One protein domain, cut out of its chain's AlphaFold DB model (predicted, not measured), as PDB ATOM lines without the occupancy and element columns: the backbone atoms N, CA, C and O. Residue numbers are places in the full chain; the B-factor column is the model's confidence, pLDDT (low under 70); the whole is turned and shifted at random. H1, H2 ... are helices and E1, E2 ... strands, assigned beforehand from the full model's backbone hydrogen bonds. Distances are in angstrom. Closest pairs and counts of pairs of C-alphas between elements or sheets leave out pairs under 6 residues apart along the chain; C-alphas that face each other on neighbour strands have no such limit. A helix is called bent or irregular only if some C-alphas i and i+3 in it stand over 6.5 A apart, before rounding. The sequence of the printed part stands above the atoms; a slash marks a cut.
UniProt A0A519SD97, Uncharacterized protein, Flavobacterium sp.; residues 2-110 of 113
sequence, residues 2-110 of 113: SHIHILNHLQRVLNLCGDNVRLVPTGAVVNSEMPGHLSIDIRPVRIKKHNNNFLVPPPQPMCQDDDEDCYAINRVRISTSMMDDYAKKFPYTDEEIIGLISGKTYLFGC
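This is residues 2 to 110 of the 113 residues of an uncharacterized protein of Flavobacterium sp. (UniProt A0A519SD97). A sharply bent antiparallel sheet, E1-E2-E3, has H1 over one face, while H2 and H3 pack crosswise on H1, at residues 2 to 6 and 9 to 13. The printed part has 109 residues, ordered H1 E1 E2 E3 H2 H3, mixed in class, compact, with a radius of gyration of the C-alphas of 12.8 A and spans of 39 by 27 by 22 A.

H1, residues 2 to 16, is on the sheet at a height of 9.6 A. E1, residues 25 to 31, and E2, residues 37 to 48, form a hairpin, with N 30 and O 39 2.9 A apart. E2 and E3, residues 70 to 79, form another, with N 40 and O 76 2.8 A apart; the three are a meander, each strand the antiparallel neighbour of the one before. H2, residues 80 to 87, touches H1, closest at C-alphas Ser 2 and Ala 87, 5.4 A. H3, residues 94 to 103, touches H1, closest at C-alphas Val 13 and Asp 94, 6.3 A. In H1, H2 and H3 every O i to N i+4 pair is within hydrogen-bond range.

H1 begins at C-alpha 2 (8.012, -5.501, 0.956) and is 21.5 A long; E2 is 23.8 A and E3 24.3 A. H3 ends at C-alpha 103 (-5.071, 11.783, -2.161).

The printed part has no cut; the E2 to E3 link is long, 21 residues, and no printed residue is under 70 in pLDDT.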
ATOM      1  N   SER A   2       8.607  -6.773   0.485       76.56
ATOM      2  CA  SER A   2       8.012  -5.501   0.956       76.56
ATOM      3  C   SER A   2       6.677  -5.114   0.300       76.56
ATOM      4  O   SER A   2       5.765  -4.696   1.008       76.56
ATOM      5  N   HIS A   3       6.493  -5.335  -1.006       85.81
ATOM      6  CA  HIS A   3       5.243  -4.953  -1.683       85.81
ATOM      7  C   HIS A   3       4.018  -5.757  -1.225       85.81
ATOM      8  O   HIS A   3       2.914  -5.226  -1.205       85.81
ATOM      9  N   ILE A   4       4.199  -7.022  -0.826       90.25
ATOM     10  CA  ILE A   4       3.101  -7.866  -0.332       90.25
ATOM     11  C   ILE A   4       2.554  -7.294   0.980       90.25
ATOM     12  O   ILE A   4       1.343  -7.225   1.163       90.25
ATOM     13  N   HIS A   5       3.433  -6.826   1.872       91.81
ATOM     14  CA  HIS A   5       3.010  -6.172   3.112       91.81
ATOM     15  C   HIS A   5       2.236  -4.880   2.842       91.81
ATOM     16  O   HIS A   5       1.243  -4.618   3.515       91.81
ATOM     17  N   ILE A   6       2.643  -4.110   1.830       93.50
ATOM     18  CA  ILE A   6       1.931  -2.895   1.421       93.50
ATOM     19  C   ILE A   6       0.543  -3.238   0.868       93.50
ATOM     20  O   ILE A   6      -0.440  -2.645   1.304       93.50
ATOM     21  N   LEU A   7       0.435  -4.230  -0.023       94.25
ATOM     22  CA  LEU A   7      -0.856  -4.688  -0.552       94.25
ATOM     23  C   LEU A   7      -1.788  -5.189   0.554       94.25
ATOM     24  O   LEU A   7      -2.965  -4.836   0.569       94.25
ATOM     25  N   ASN A   8      -1.265  -5.964   1.504       94.50
ATOM     26  CA  ASN A   8      -2.043  -6.428   2.650       94.50
ATOM     27  C   ASN A   8      -2.509  -5.259   3.526       94.50
ATOM     28  O   ASN A   8      -3.637  -5.285   4.016       94.50
ATOM     29  N   HIS A   9      -1.673  -4.230   3.706       95.31
ATOM     30  CA  HIS A   9      -2.051  -3.051   4.482       95.31
ATOM     31  C   HIS A   9      -3.149  -2.239   3.775       95.31
ATOM     32  O   HIS A   9      -4.162  -1.918   4.390       95.31
ATOM     33  N   LEU A  10      -3.011  -2.008   2.464       94.94
ATOM     34  CA  LEU A  10      -4.041  -1.371   1.638       94.94
ATOM     35  C   LEU A  10      -5.368  -2.137   1.694       94.94
ATOM     36  O   LEU A  10      -6.414  -1.539   1.937       94.94
ATOM     37  N   GLN A  11      -5.326  -3.463   1.525       95.81
ATOM     38  CA  GLN A  11      -6.508  -4.320   1.620       95.81
ATOM     39  C   GLN A  11      -7.177  -4.195   2.993       95.81
ATOM     40  O   GLN A  11      -8.397  -4.079   3.074       95.81
ATOM     41  N   ARG A  12      -6.388  -4.210   4.076       95.56
ATOM     42  CA  ARG A  12      -6.903  -4.051   5.439       95.56
ATOM     43  C   ARG A  12      -7.638  -2.725   5.598       95.56
ATOM     44  O   ARG A  12      -8.770  -2.736   6.067       95.56
ATOM     45  N   VAL A  13      -7.020  -1.616   5.195       95.00
ATOM     46  CA  VAL A  13      -7.612  -0.276   5.324       95.00
ATOM     47  C   VAL A  13      -8.894  -0.151   4.508       95.00
ATOM     48  O   VAL A  13      -9.904   0.298   5.042       95.00
ATOM     49  N   LEU A  14      -8.894  -0.606   3.252       93.75
ATOM     50  CA  LEU A  14     -10.101  -0.611   2.419       93.75
ATOM     51  C   LEU A  14     -11.233  -1.407   3.084       93.75
ATOM     52  O   LEU A  14     -12.361  -0.918   3.167       93.75
ATOM     53  N   ASN A  15     -10.920  -2.582   3.639       94.56
ATOM     54  CA  ASN A  15     -11.913  -3.421   4.306       94.56
ATOM     55  C   ASN A  15     -12.434  -2.813   5.617       94.56
ATOM     56  O   ASN A  15     -13.626  -2.899   5.903       94.56
ATOM     57  N   LEU A  16     -11.574  -2.145   6.392       93.56
ATOM     58  CA  LEU A  16     -11.990  -1.397   7.587       93.56
ATOM     59  C   LEU A  16     -12.929  -0.233   7.242       93.56
ATOM     60  O   LEU A  16     -13.811   0.097   8.029       93.56
ATOM     61  N   CYS A  17     -12.781   0.351   6.054       90.75
ATOM     62  CA  CYS A  17     -13.616   1.452   5.575       90.75
ATOM     63  C   CYS A  17     -14.916   0.979   4.898       90.75
ATOM     64  O   CYS A  17     -15.623   1.785   4.296       90.75
ATOM     65  N   GLY A  18     -15.263  -0.308   4.993       87.75
ATOM     66  CA  GLY A  18     -16.516  -0.856   4.464       87.75
ATOM     67  C   GLY A  18     -16.453  -1.322   3.009       87.75
ATOM     68  O   GLY A  18     -17.500  -1.598   2.407       87.75
ATOM     69  N   ASP A  19     -15.255  -1.418   2.431       88.75
ATOM     70  CA  ASP A  19     -15.051  -2.192   1.209       88.75
ATOM     71  C   ASP A  19     -14.925  -3.695   1.537       88.75
ATOM     72  O   ASP A  19     -14.711  -4.078   2.685       88.75
ATOM     73  N   ASN A  20     -15.101  -4.577   0.556       89.75
ATOM     74  CA  ASN A  20     -14.850  -6.013   0.744       89.75
ATOM     75  C   ASN A  20     -13.980  -6.530  -0.395       89.75
ATOM     76  O   ASN A  20     -14.446  -7.188  -1.327       89.75
ATOM     77  N   VAL A  21     -12.702  -6.170  -0.322       92.75
ATOM     78  CA  VAL A  21     -11.740  -6.366  -1.399       92.75
ATOM     79  C   VAL A  21     -10.674  -7.370  -1.006       92.75
ATOM     80  O   VAL A  21     -10.284  -7.515   0.158       92.75
ATOM     81  N   ARG A  22     -10.162  -8.058  -2.026       93.75
ATOM     82  CA  ARG A  22      -9.027  -8.963  -1.897       93.75
ATOM     83  C   ARG A  22      -7.983  -8.635  -2.955       93.75
ATOM     84  O   ARG A  22      -8.174  -8.932  -4.131       93.75
ATOM     85  N   LEU A  23      -6.868  -8.049  -2.529       93.06
ATOM     86  CA  LEU A  23      -5.764  -7.667  -3.407       93.06
ATOM     87  C   LEU A  23      -4.792  -8.845  -3.527       93.06
ATOM     88  O   LEU A  23      -3.943  -9.061  -2.667       93.06
ATOM     89  N   VAL A  24      -4.933  -9.641  -4.589       92.25
ATOM     90  CA  VAL A  24      -4.075 -10.813  -4.828       92.25
ATOM     91  C   VAL A  24      -3.029 -10.477  -5.890       92.25
ATOM     92  O   VAL A  24      -3.418 -10.323  -7.049       92.25
ATOM     93  N   PRO A  25      -1.727 -10.388  -5.554       91.06
ATOM     94  CA  PRO A  25      -0.689 -10.150  -6.554       91.06
ATOM     95  C   PRO A  25      -0.598 -11.321  -7.538       91.06
ATOM     96  O   PRO A  25      -0.726 -12.484  -7.152       91.06
ATOM     97  N   THR A  26      -0.357 -11.023  -8.813       88.69
ATOM     98  CA  THR A  26      -0.127 -12.041  -9.857       88.69
ATOM     99  C   THR A  26       1.322 -12.530  -9.886       88.69
ATOM    100  O   THR A  26       1.609 -13.562 -10.484       88.69
ATOM    101  N   GLY A  27       2.230 -11.799  -9.230       79.81
ATOM    102  CA  GLY A  27       3.675 -12.035  -9.245       79.81
ATOM    103  C   GLY A  27       4.434 -11.121 -10.211       79.81
ATOM    104  O   GLY A  27       5.650 -10.997 -10.080       79.81
ATOM    105  N   ALA A  28       3.740 -10.432 -11.123       82.50
ATOM    106  CA  ALA A  28       4.354  -9.426 -11.980       82.50
ATOM    107  C   ALA A  28       4.517  -8.094 -11.227       82.50
ATOM    108  O   ALA A  28       3.562  -7.520 -10.700       82.50
ATOM    109  N   VAL A  29       5.761  -7.618 -11.176       84.56
ATOM    110  CA  VAL A  29       6.126  -6.288 -10.683       84.56
ATOM    111  C   VAL A  29       6.991  -5.644 -11.753       84.56
ATOM    112  O   VAL A  29       8.030  -6.191 -12.119       84.56
ATOM    113  N   VAL A  30       6.561  -4.495 -12.260       83.00
ATOM    114  CA  VAL A  30       7.268  -3.756 -13.309       83.00
ATOM    115  C   VAL A  30       7.573  -2.340 -12.844       83.00
ATOM    116  O   VAL A  30       6.890  -1.788 -11.976       83.00
ATOM    117  N   ASN A  31       8.605  -1.729 -13.425       80.25
ATOM    118  CA  ASN A  31       8.842  -0.306 -13.222       80.25
ATOM    119  C   ASN A  31       7.631   0.471 -13.743       80.25
ATOM    120  O   ASN A  31       7.144   0.217 -14.845       80.25
ATOM    121  N   SER A  32       7.116   1.384 -12.923       76.38
ATOM    122  CA  SER A  32       6.048   2.279 -13.350       76.38
ATOM    123  C   SER A  32       6.574   3.252 -14.404       76.38
ATOM    124  O   SER A  32       7.749   3.611 -14.404       76.38
ATOM    125  N   GLU A  33       5.671   3.752 -15.244       74.50
ATOM    126  CA  GLU A  33       5.924   4.895 -16.132       74.50
ATOM    127  C   GLU A  33       6.307   6.158 -15.337       74.50
ATOM    128  O   GLU A  33       6.973   7.052 -15.852       74.50
ATOM    129  N   MET A  34       5.913   6.223 -14.059       76.94
ATOM    130  CA  MET A  34       6.312   7.285 -13.139       76.94
ATOM    131  C   MET A  34       7.656   6.956 -12.469       76.94
ATOM    132  O   MET A  34       7.751   5.925 -11.793       76.94
ATOM    133  N   PRO A  35       8.664   7.847 -12.553       81.50
ATOM    134  CA  PRO A  35       9.928   7.677 -11.842       81.50
ATOM    135  C   PRO A  35       9.723   7.426 -10.341       81.50
ATOM    136  O   PRO A  35       8.848   8.021  -9.704       81.50
ATOM    137  N   GLY A  36      10.517   6.515  -9.772       84.56
ATOM    138  CA  GLY A  36      10.451   6.171  -8.346       84.56
ATOM    139  C   GLY A  36       9.185   5.417  -7.924       84.56
ATOM    140  O   GLY A  36       8.867   5.380  -6.738       84.56
ATOM    141  N   HIS A  37       8.443   4.833  -8.869       87.94
ATOM    142  CA  HIS A  37       7.271   4.009  -8.580       87.94
ATOM    143  C   HIS A  37       7.393   2.615  -9.198       87.94
ATOM    144  O   HIS A  37       7.947   2.426 -10.281       87.94
ATOM    145  N   LEU A  38       6.807   1.636  -8.517       90.38
ATOM    146  CA  LEU A  38       6.632   0.271  -8.998       90.38
ATOM    147  C   LEU A  38       5.152   0.026  -9.266       90.38
ATOM    148  O   LEU A  38       4.300   0.433  -8.474       90.38
ATOM    149  N   SER A  39       4.856  -0.643 -10.373       91.38
ATOM    150  CA  SER A  39       3.527  -1.164 -10.681       91.38
ATOM    151  C   SER A  39       3.473  -2.634 -10.300       91.38
ATOM    152  O   SER A  39       4.295  -3.428 -10.752       91.38
ATOM    153  N   ILE A  40       2.515  -2.980  -9.450       92.38
ATOM    154  CA  ILE A  40       2.262  -4.344  -9.008       92.38
ATOM    155  C   ILE A  40       0.963  -4.799  -9.640       92.38
ATOM    156  O   ILE A  40      -0.093  -4.196  -9.417       92.38
ATOM    157  N   ASP A  41       1.048  -5.879 -10.394       92.69
ATOM    158  CA  ASP A  41      -0.109  -6.465 -11.038       92.69
ATOM    159  C   ASP A  41      -0.869  -7.318 -10.023       92.69
ATOM    160  O   ASP A  41      -0.299  -8.142  -9.296       92.69
ATOM    161  N   ILE A  42      -2.182  -7.123  -9.980       93.75
ATOM    162  CA  ILE A  42      -3.090  -7.866  -9.112       93.75
ATOM    163  C   ILE A  42      -4.180  -8.529  -9.949       93.75
ATOM    164  O   ILE A  42      -4.478  -8.120 -11.073       93.75
ATOM    165  N   ARG A  43      -4.798  -9.576  -9.402       92.44
ATOM    166  CA  ARG A  43      -6.024 -10.116  -9.991       92.44
ATOM    167  C   ARG A  43      -7.085  -9.007 -10.042       92.44
ATOM    168  O   ARG A  43      -7.168  -8.247  -9.075       92.44
ATOM    169  N   PRO A  44      -7.883  -8.925 -11.124       91.50
ATOM    170  CA  PRO A  44      -8.939  -7.929 -11.235       91.50
ATOM    171  C   PRO A  44      -9.849  -7.938 -10.010       91.50
ATOM    172  O   PRO A  44     -10.307  -8.997  -9.573       91.50
ATOM    173  N   VAL A  45     -10.091  -6.758  -9.455       92.94
ATOM    174  CA  VAL A  45     -10.924  -6.550  -8.271       92.94
ATOM    175  C   VAL A  45     -11.695  -5.248  -8.429       92.94
ATOM    176  O   VAL A  45     -11.251  -4.336  -9.125       92.94
ATOM    177  N   ARG A  46     -12.866  -5.177  -7.800       92.06
ATOM    178  CA  ARG A  46     -13.702  -3.978  -7.766       92.06
ATOM    179  C   ARG A  46     -13.535  -3.298  -6.418       92.06
ATOM    180  O   ARG A  46     -13.652  -3.974  -5.403       92.06
ATOM    181  N   ILE A  47     -13.245  -2.003  -6.427       92.38
ATOM    182  CA  ILE A  47     -13.158  -1.159  -5.228       92.38
ATOM    183  C   ILE A  47     -14.280  -0.126  -5.271       92.38
ATOM    184  O   ILE A  47     -14.599   0.384  -6.347       92.38
ATOM    185  N   LYS A  48     -14.883   0.209  -4.134       92.38
ATOM    186  CA  LYS A  48     -15.954   1.214  -4.093       92.38
ATOM    187  C   LYS A  48     -15.401   2.610  -4.364       92.38
ATOM    188  O   LYS A  48     -14.365   2.985  -3.819       92.38
ATOM    189  N   LYS A  49     -16.116   3.415  -5.159       91.12
ATOM    190  CA  LYS A  49     -15.753   4.822  -5.410       91.12
ATOM    191  C   LYS A  49     -15.852   5.650  -4.135       91.12
ATOM    192  O   LYS A  49     -14.982   6.468  -3.857       91.12
ATOM    193  N   HIS A  50     -16.904   5.407  -3.360       91.06
ATOM    194  CA  HIS A  50     -17.140   6.010  -2.059       91.06
ATOM    195  C   HIS A  50     -17.260   4.901  -1.016       91.06
ATOM    196  O   HIS A  50     -18.067   3.981  -1.158       91.06
ATOM    197  N   ASN A  51     -16.449   4.984   0.030       86.19
ATOM    198  CA  ASN A  51     -16.516   4.081   1.170       86.19
ATOM    199  C   ASN A  51     -16.842   4.888   2.439       86.19
ATOM    200  O   ASN A  51     -17.105   6.086   2.366       86.19
ATOM    201  N   ASN A  52     -16.922   4.241   3.601       86.81
ATOM    202  CA  ASN A  52     -17.457   4.891   4.804       86.81
ATOM    203  C   ASN A  52     -16.581   6.047   5.314       86.81
ATOM    204  O   ASN A  52     -17.062   6.877   6.082       86.81
ATOM    205  N   ASN A  53     -15.313   6.094   4.895       86.50
ATOM    206  CA  ASN A  53     -14.322   7.010   5.449       86.50
ATOM    207  C   ASN A  53     -13.808   8.028   4.422       86.50
ATOM    208  O   ASN A  53     -13.338   9.090   4.828       86.50
ATOM    209  N   PHE A  54     -13.843   7.727   3.117       88.31
ATOM    210  CA  PHE A  54     -13.288   8.608   2.088       88.31
ATOM    211  C   PHE A  54     -13.820   8.322   0.673       88.31
ATOM    212  O   PHE A  54     -14.474   7.319   0.384       88.31
ATOM    213  N   LEU A  55     -13.492   9.235  -0.244       89.81
ATOM    214  CA  LEU A  55     -13.637   9.026  -1.678       89.81
ATOM    215  C   LEU A  55     -12.335   8.446  -2.236       89.81
ATOM    216  O   LEU A  55     -11.254   8.989  -2.002       89.81
ATOM    217  N   VAL A  56     -12.440   7.357  -2.990       91.19
ATOM    218  CA  VAL A  56     -11.324   6.805  -3.753       91.19
ATOM    219  C   VAL A  56     -11.204   7.593  -5.064       91.19
ATOM    220  O   VAL A  56     -12.182   7.686  -5.811       91.19
ATOM    221  N   PRO A  57     -10.031   8.162  -5.389       90.56
ATOM    222  CA  PRO A  57      -9.791   8.774  -6.686       90.56
ATOM    223  C   PRO A  57      -9.958   7.762  -7.827       90.56
ATOM    224  O   PRO A  57      -9.636   6.584  -7.652       90.56
ATOM    225  N   PRO A  58     -10.408   8.201  -9.013       89.31
ATOM    226  CA  PRO A  58     -10.530   7.311 -10.158       89.31
ATOM    227  C   PRO A  58      -9.168   6.703 -10.527       89.31
ATOM    228  O   PRO A  58      -8.161   7.422 -10.524       89.31
ATOM    229  N   PRO A  59      -9.116   5.400 -10.862       89.69
ATOM    230  CA  PRO A  59      -7.882   4.750 -11.272       89.69
ATOM    231  C   PRO A  59      -7.359   5.370 -12.566       89.69
ATOM    232  O   PRO A  59      -8.125   5.756 -13.449       89.69
ATOM    233  N   GLN A  60      -6.038   5.427 -12.716       87.12
ATOM    234  CA  GLN A  60      -5.415   5.939 -13.936       87.12
ATOM    235  C   GLN A  60      -4.473   4.907 -14.556       87.12
ATOM    236  O   GLN A  60      -3.610   4.389 -13.851       87.12
ATOM    237  N   PRO A  61      -4.576   4.592 -15.860       85.44
ATOM    238  CA  PRO A  61      -5.755   4.844 -16.681       85.44
ATOM    239  C   PRO A  61      -6.970   4.103 -16.094       85.44
ATOM    240  O   PRO A  61      -6.806   3.096 -15.394       85.44
ATOM    241  N   MET A  62      -8.163   4.624 -16.387       83.25
ATOM    242  CA  MET A  62      -9.428   4.014 -15.975       83.25
ATOM    243  C   MET A  62      -9.628   2.660 -16.659       83.25
ATOM    244  O   MET A  62      -9.147   2.442 -17.780       83.25
ATOM    245  N   CYS A  63     -10.325   1.756 -15.977       80.81
ATOM    246  CA  CYS A  63     -10.777   0.507 -16.570       80.81
ATOM    247  C   CYS A  63     -11.990   0.767 -17.481       80.81
ATOM    248  O   CYS A  63     -12.735   1.721 -17.275       80.81
ATOM    249  N   GLN A  64     -12.193  -0.070 -18.504       73.00
ATOM    250  CA  GLN A  64     -13.408   0.003 -19.333       73.00
ATOM    251  C   GLN A  64     -14.645  -0.527 -18.585       73.00
ATOM    252  O   GLN A  64     -15.759  -0.128 -18.901       73.00
ATOM    253  N   ASP A  65     -14.432  -1.366 -17.566       77.69
ATOM    254  CA  ASP A  65     -15.472  -2.090 -16.823       77.69
ATOM    255  C   ASP A  65     -15.817  -1.440 -15.465       77.69
ATOM    256  O   ASP A  65     -16.134  -2.141 -14.497       77.69
ATOM    257  N   ASP A  66     -15.690  -0.113 -15.364       78.56
ATOM    258  CA  ASP A  66     -16.096   0.635 -14.170       78.56
ATOM    259  C   ASP A  66     -17.635   0.690 -14.090       78.56
ATOM    260  O   ASP A  66     -18.301   1.071 -15.053       78.56
ATOM    261  N   ASP A  67     -18.210   0.332 -12.937       81.31
ATOM    262  CA  ASP A  67     -19.655   0.456 -12.696       81.31
ATOM    263  C   ASP A  67     -19.987   1.844 -12.112       81.31
ATOM    264  O   ASP A  67     -19.095   2.649 -11.838       81.31
ATOM    265  N   GLU A  68     -21.264   2.141 -11.846       82.00
ATOM    266  CA  GLU A  68     -21.677   3.406 -11.214       82.00
ATOM    267  C   GLU A  68     -21.054   3.610  -9.822       82.00
ATOM    268  O   GLU A  68     -20.558   4.704  -9.543       82.00
ATOM    269  N   ASP A  69     -20.942   2.549  -9.016       88.81
ATOM    270  CA  ASP A  69     -20.492   2.624  -7.615       88.81
ATOM    271  C   ASP A  69     -19.070   2.107  -7.364       88.81
ATOM    272  O   ASP A  69     -18.517   2.301  -6.277       88.81
ATOM    273  N   CYS A  70     -18.459   1.438  -8.344       91.19
ATOM    274  CA  CYS A  70     -17.168   0.769  -8.183       91.19
ATOM    275  C   CYS A  70     -16.208   1.071  -9.337       91.19
ATOM    276  O   CYS A  70     -16.623   1.226 -10.482       91.19
ATOM    277  N   TYR A  71     -14.914   1.089  -9.033       91.56
ATOM    278  CA  TYR A  71     -13.848   1.040 -10.026       91.56
ATOM    279  C   TYR A  71     -13.331  -0.388 -10.164       91.56
ATOM    280  O   TYR A  71     -13.049  -1.046  -9.157       91.56
ATOM    281  N   ALA A  72     -13.152  -0.857 -11.393       91.25
ATOM    282  CA  ALA A  72     -12.379  -2.057 -11.657       91.25
ATOM    283  C   ALA A  72     -10.888  -1.699 -11.654       91.25
ATOM    284  O   ALA A  72     -10.466  -0.704 -12.240       91.25
ATOM    285  N   ILE A  73     -10.070  -2.498 -10.970       92.88
ATOM    286  CA  ILE A  73      -8.619  -2.306 -10.902       92.88
ATOM    287  C   ILE A  73      -7.903  -3.640 -11.112       92.88
ATOM    288  O   ILE A  73      -8.367  -4.689 -10.667       92.88
ATOM    289  N   ASN A  74      -6.749  -3.612 -11.775       92.62
ATOM    290  CA  ASN A  74      -5.860  -4.776 -11.895       92.62
ATOM    291  C   ASN A  74      -4.384  -4.430 -11.641       92.62
ATOM    292  O   ASN A  74      -3.495  -5.260 -11.830       92.62
ATOM    293  N   ARG A  75      -4.124  -3.204 -11.182       92.44
ATOM    294  CA  ARG A  75      -2.789  -2.689 -10.908       92.44
ATOM    295  C   ARG A  75      -2.804  -1.749  -9.708       92.44
ATOM    296  O   ARG A  75      -3.676  -0.887  -9.592       92.44
ATOM    297  N   VAL A  76      -1.786  -1.880  -8.860       93.62
ATOM    298  CA  VAL A  76      -1.494  -0.960  -7.752       93.62
ATOM    299  C   VAL A  76      -0.109  -0.363  -7.958       93.62
ATOM    300  O   VAL A  76       0.850  -1.094  -8.202       93.62
ATOM    301  N   ARG A  77       0.021   0.959  -7.854       92.56
ATOM    302  CA  ARG A  77       1.299   1.665  -7.963       92.56
ATOM    303  C   ARG A  77       1.747   2.208  -6.625       92.56
ATOM    304  O   ARG A  77       1.077   3.041  -6.023       92.56
ATOM    305  N   ILE A  78       2.935   1.811  -6.208       91.94
ATOM    306  CA  ILE A  78       3.524   2.236  -4.938       91.94
ATOM    307  C   ILE A  78       4.858   2.925  -5.194       91.94
ATOM    308  O   ILE A  78       5.543   2.611  -6.168       91.94
ATOM    309  N   SER A  79       5.224   3.895  -4.356       90.31
ATOM    310  CA  SER A  79       6.547   4.514  -4.461       90.31
ATOM    311  C   SER A  79       7.621   3.568  -3.929       90.31
ATOM    312  O   SER A  79       7.385   2.772  -3.017       90.31
ATOM    313  N   THR A  80       8.828   3.671  -4.477       88.75
ATOM    314  CA  THR A  80       9.997   2.946  -3.965       88.75
ATOM    315  C   THR A  80      10.354   3.393  -2.548       88.75
ATOM    316  O   THR A  80      10.777   2.570  -1.750       88.75
ATOM    317  N   SER A  81      10.079   4.652  -2.185       89.31
ATOM    318  CA  SER A  81      10.234   5.127  -0.803       89.31
ATOM    319  C   SER A  81       9.372   4.334   0.184       89.31
ATOM    320  O   SER A  81       9.876   3.844   1.186       89.31
ATOM    321  N   MET A  82       8.098   4.103  -0.145       90.31
ATOM    322  CA  MET A  82       7.190   3.316   0.691       90.31
ATOM    323  C   MET A  82       7.666   1.863   0.811       90.31
ATOM    324  O   MET A  82       7.582   1.253   1.874       90.31
ATOM    325  N   MET A  83       8.202   1.301  -0.276       89.81
ATOM    326  CA  MET A  83       8.832  -0.023  -0.255       89.81
ATOM    327  C   MET A  83      10.006  -0.090   0.718       89.81
ATOM    328  O   MET A  83      10.127  -1.087   1.437       89.81
ATOM    329  N   ASP A  84      10.846   0.943   0.734       89.62
ATOM    330  CA  ASP A  84      12.007   1.033   1.613       89.62
ATOM    331  C   ASP A  84      11.591   1.176   3.080       89.62
ATOM    332  O   ASP A  84      12.148   0.490   3.938       89.62
ATOM    333  N   ASP A  85      10.580   1.995   3.369       91.25
ATOM    334  CA  ASP A  85      10.044   2.188   4.722       91.25
ATOM    335  C   ASP A  85       9.503   0.865   5.294       91.25
ATOM    336  O   ASP A  85       9.897   0.420   6.379       91.25
ATOM    337  N   TYR A  86       8.706   0.138   4.503       91.00
ATOM    338  CA  TYR A  86       8.206  -1.187   4.881       91.00
ATOM    339  C   TYR A  86       9.319  -2.237   4.992       91.00
ATOM    340  O   TYR A  86       9.239  -3.128   5.840       91.00
ATOM    341  N   ALA A  87      10.366  -2.160   4.164       88.56
ATOM    342  CA  ALA A  87      11.522  -3.052   4.266       88.56
ATOM    343  C   ALA A  87      12.328  -2.803   5.553       88.56
ATOM    344  O   ALA A  87      12.816  -3.753   6.168       88.56
ATOM    345  N   LYS A  88      12.411  -1.545   5.998       89.75
ATOM    346  CA  LYS A  88      13.062  -1.131   7.251       89.75
ATOM    347  C   LYS A  88      12.191  -1.346   8.495       89.75
ATOM    348  O   LYS A  88      12.626  -1.000   9.588       89.75
ATOM    349  N   LYS A  89      11.008  -1.958   8.350       87.38
ATOM    350  CA  LYS A  89      10.023  -2.182   9.425       87.38
ATOM    351  C   LYS A  89       9.465  -0.885  10.031       87.38
ATOM    352  O   LYS A  89       9.061  -0.885  11.191       87.38
ATOM    353  N   PHE A  90       9.379   0.175   9.232       90.31
ATOM    354  CA  PHE A  90       8.645   1.400   9.549       90.31
ATOM    355  C   PHE A  90       7.414   1.494   8.632       90.31
ATOM    356  O   PHE A  90       7.416   2.272   7.680       90.31
ATOM    357  N   PRO A  91       6.392   0.636   8.823       90.25
ATOM    358  CA  PRO A  91       5.183   0.711   8.016       90.25
ATOM    359  C   PRO A  91       4.416   1.996   8.335       90.25
ATOM    360  O   PRO A  91       4.505   2.532   9.438       90.25
ATOM    361  N   TYR A  92       3.628   2.436   7.363       92.50
ATOM    362  CA  TYR A  92       2.755   3.596   7.510       92.50
ATOM    363  C   TYR A  92       1.638   3.245   8.508       92.50
ATOM    364  O   TYR A  92       1.342   2.059   8.692       92.50
ATOM    365  N   THR A  93       1.008   4.235   9.136       94.81
ATOM    366  CA  THR A  93      -0.203   4.031   9.948       94.81
ATOM    367  C   THR A  93      -1.438   3.839   9.062       94.81
ATOM    368  O   THR A  93      -1.399   4.092   7.854       94.81
ATOM    369  N   ASP A  94      -2.552   3.379   9.639       93.81
ATOM    370  CA  ASP A  94      -3.810   3.249   8.893       93.81
ATOM    371  C   ASP A  94      -4.273   4.620   8.356       93.81
ATOM    372  O   ASP A  94      -4.698   4.716   7.206       93.81
ATOM    373  N   GLU A  95      -4.115   5.700   9.128       92.62
ATOM    374  CA  GLU A  95      -4.462   7.072   8.726       92.62
ATOM    375  C   GLU A  95      -3.596   7.579   7.568       92.62
ATOM    376  O   GLU A  95      -4.105   8.204   6.636       92.62
ATOM    377  N   GLU A  96      -2.294   7.282   7.584       93.62
ATOM    378  CA  GLU A  96      -1.390   7.628   6.484       93.62
ATOM    379  C   GLU A  96      -1.768   6.883   5.198       93.62
ATOM    380  O   GLU A  96      -1.739   7.460   4.108       93.62
ATOM    381  N   ILE A  97      -2.184   5.617   5.309       93.94
ATOM    382  CA  ILE A  97      -2.689   4.842   4.171       93.94
ATOM    383  C   ILE A  97      -4.030   5.386   3.670       93.94
ATOM    384  O   ILE A  97      -4.227   5.462   2.458       93.94
ATOM    385  N   ILE A  98      -4.930   5.814   4.555       92.56
ATOM    386  CA  ILE A  98      -6.171   6.500   4.165       92.56
ATOM    387  C   ILE A  98      -5.842   7.775   3.378       92.56
ATOM    388  O   ILE A  98      -6.396   7.994   2.296       92.56
ATOM    389  N   GLY A  99      -4.904   8.589   3.872       90.38
ATOM    390  CA  GLY A  99      -4.430   9.790   3.180       90.38
ATOM    391  C   GLY A  99      -3.825   9.470   1.810       90.38
ATOM    392  O   GLY A  99      -4.104  10.149   0.822       90.38
ATOM    393  N   LEU A 100      -3.060   8.380   1.717       91.62
ATOM    394  CA  LEU A 100      -2.497   7.900   0.458       91.62
ATOM    395  C   LEU A 100      -3.588   7.483  -0.537       91.62
ATOM    396  O   LEU A 100      -3.521   7.869  -1.703       91.62
ATOM    397  N   ILE A 101      -4.575   6.698  -0.096       91.75
ATOM    398  CA  ILE A 101      -5.649   6.212  -0.966       91.75
ATOM    399  C   ILE A 101      -6.509   7.374  -1.457       91.75
ATOM    400  O   ILE A 101      -6.766   7.469  -2.652       91.75
ATOM    401  N   SER A 102      -6.922   8.262  -0.556       89.75
ATOM    402  CA  SER A 102      -7.802   9.392  -0.871       89.75
ATOM    403  C   SER A 102      -7.118  10.499  -1.683       89.75
ATOM    404  O   SER A 102      -7.772  11.171  -2.476       89.75
ATOM    405  N   GLY A 103      -5.805  10.691  -1.518       84.69
ATOM    406  CA  GLY A 103      -5.071  11.783  -2.161       84.69
ATOM    407  C   GLY A 103      -4.373  11.423  -3.475       84.69
ATOM    408  O   GLY A 103      -4.038  12.318  -4.252       84.69
ATOM    409  N   LYS A 104      -4.109  10.138  -3.751       83.25
ATOM    410  CA  LYS A 104      -3.208   9.734  -4.843       83.25
ATOM    411  C   LYS A 104      -3.958   9.130  -6.033       83.25
ATOM    412  O   LYS A 104      -4.185   7.927  -6.104       83.25
ATOM    413  N   THR A 105      -4.211   9.957  -7.048       78.19
ATOM    414  CA  THR A 105      -4.898   9.601  -8.311       78.19
ATOM    415  C   THR A 105      -4.242   8.485  -9.137       78.19
ATOM    416  O   THR A 105      -4.867   7.944 -10.041       78.19
ATOM    417  N   TYR A 106      -2.993   8.111  -8.845       85.44
ATOM    418  CA  TYR A 106      -2.249   7.075  -9.578       85.44
ATOM    419  C   TYR A 106      -2.042   5.777  -8.792       85.44
ATOM    420  O   TYR A 106      -1.433   4.848  -9.330       85.44
ATOM    421  N   LEU A 107      -2.511   5.710  -7.537       91.62
ATOM    422  CA  LEU A 107      -2.345   4.531  -6.682       91.62
ATOM    423  C   LEU A 107      -2.988   3.299  -7.315       91.62
ATOM    424  O   LEU A 107      -2.375   2.236  -7.350       91.62
ATOM    425  N   PHE A 108      -4.194   3.452  -7.850       92.88
ATOM    426  CA  PHE A 108      -4.891   2.390  -8.557       92.88
ATOM    427  C   PHE A 108      -4.871   2.629 -10.062       92.88
ATOM    428  O   PHE A 108      -4.801   3.762 -10.545       92.88
ATOM    429  N   GLY A 109      -4.907   1.543 -10.822       90.50
ATOM    430  CA  GLY A 109      -4.924   1.614 -12.270       90.50
ATOM    431  C   GLY A 109      -5.375   0.319 -12.914       90.50
ATOM    432  O   GLY A 109      -5.462  -0.735 -12.274       90.50
ATOM    433  N   CYS A 110      -5.568   0.413 -14.222       88.25
ATOM    434  CA  CYS A 110      -5.702  -0.739 -15.093       88.25
ATOM    435  C   CYS A 110      -4.648  -0.731 -16.196       88.25
ATOM    436  O   CYS A 110      -4.110   0.322 -16.546       88.25
TER     437      CYS A 110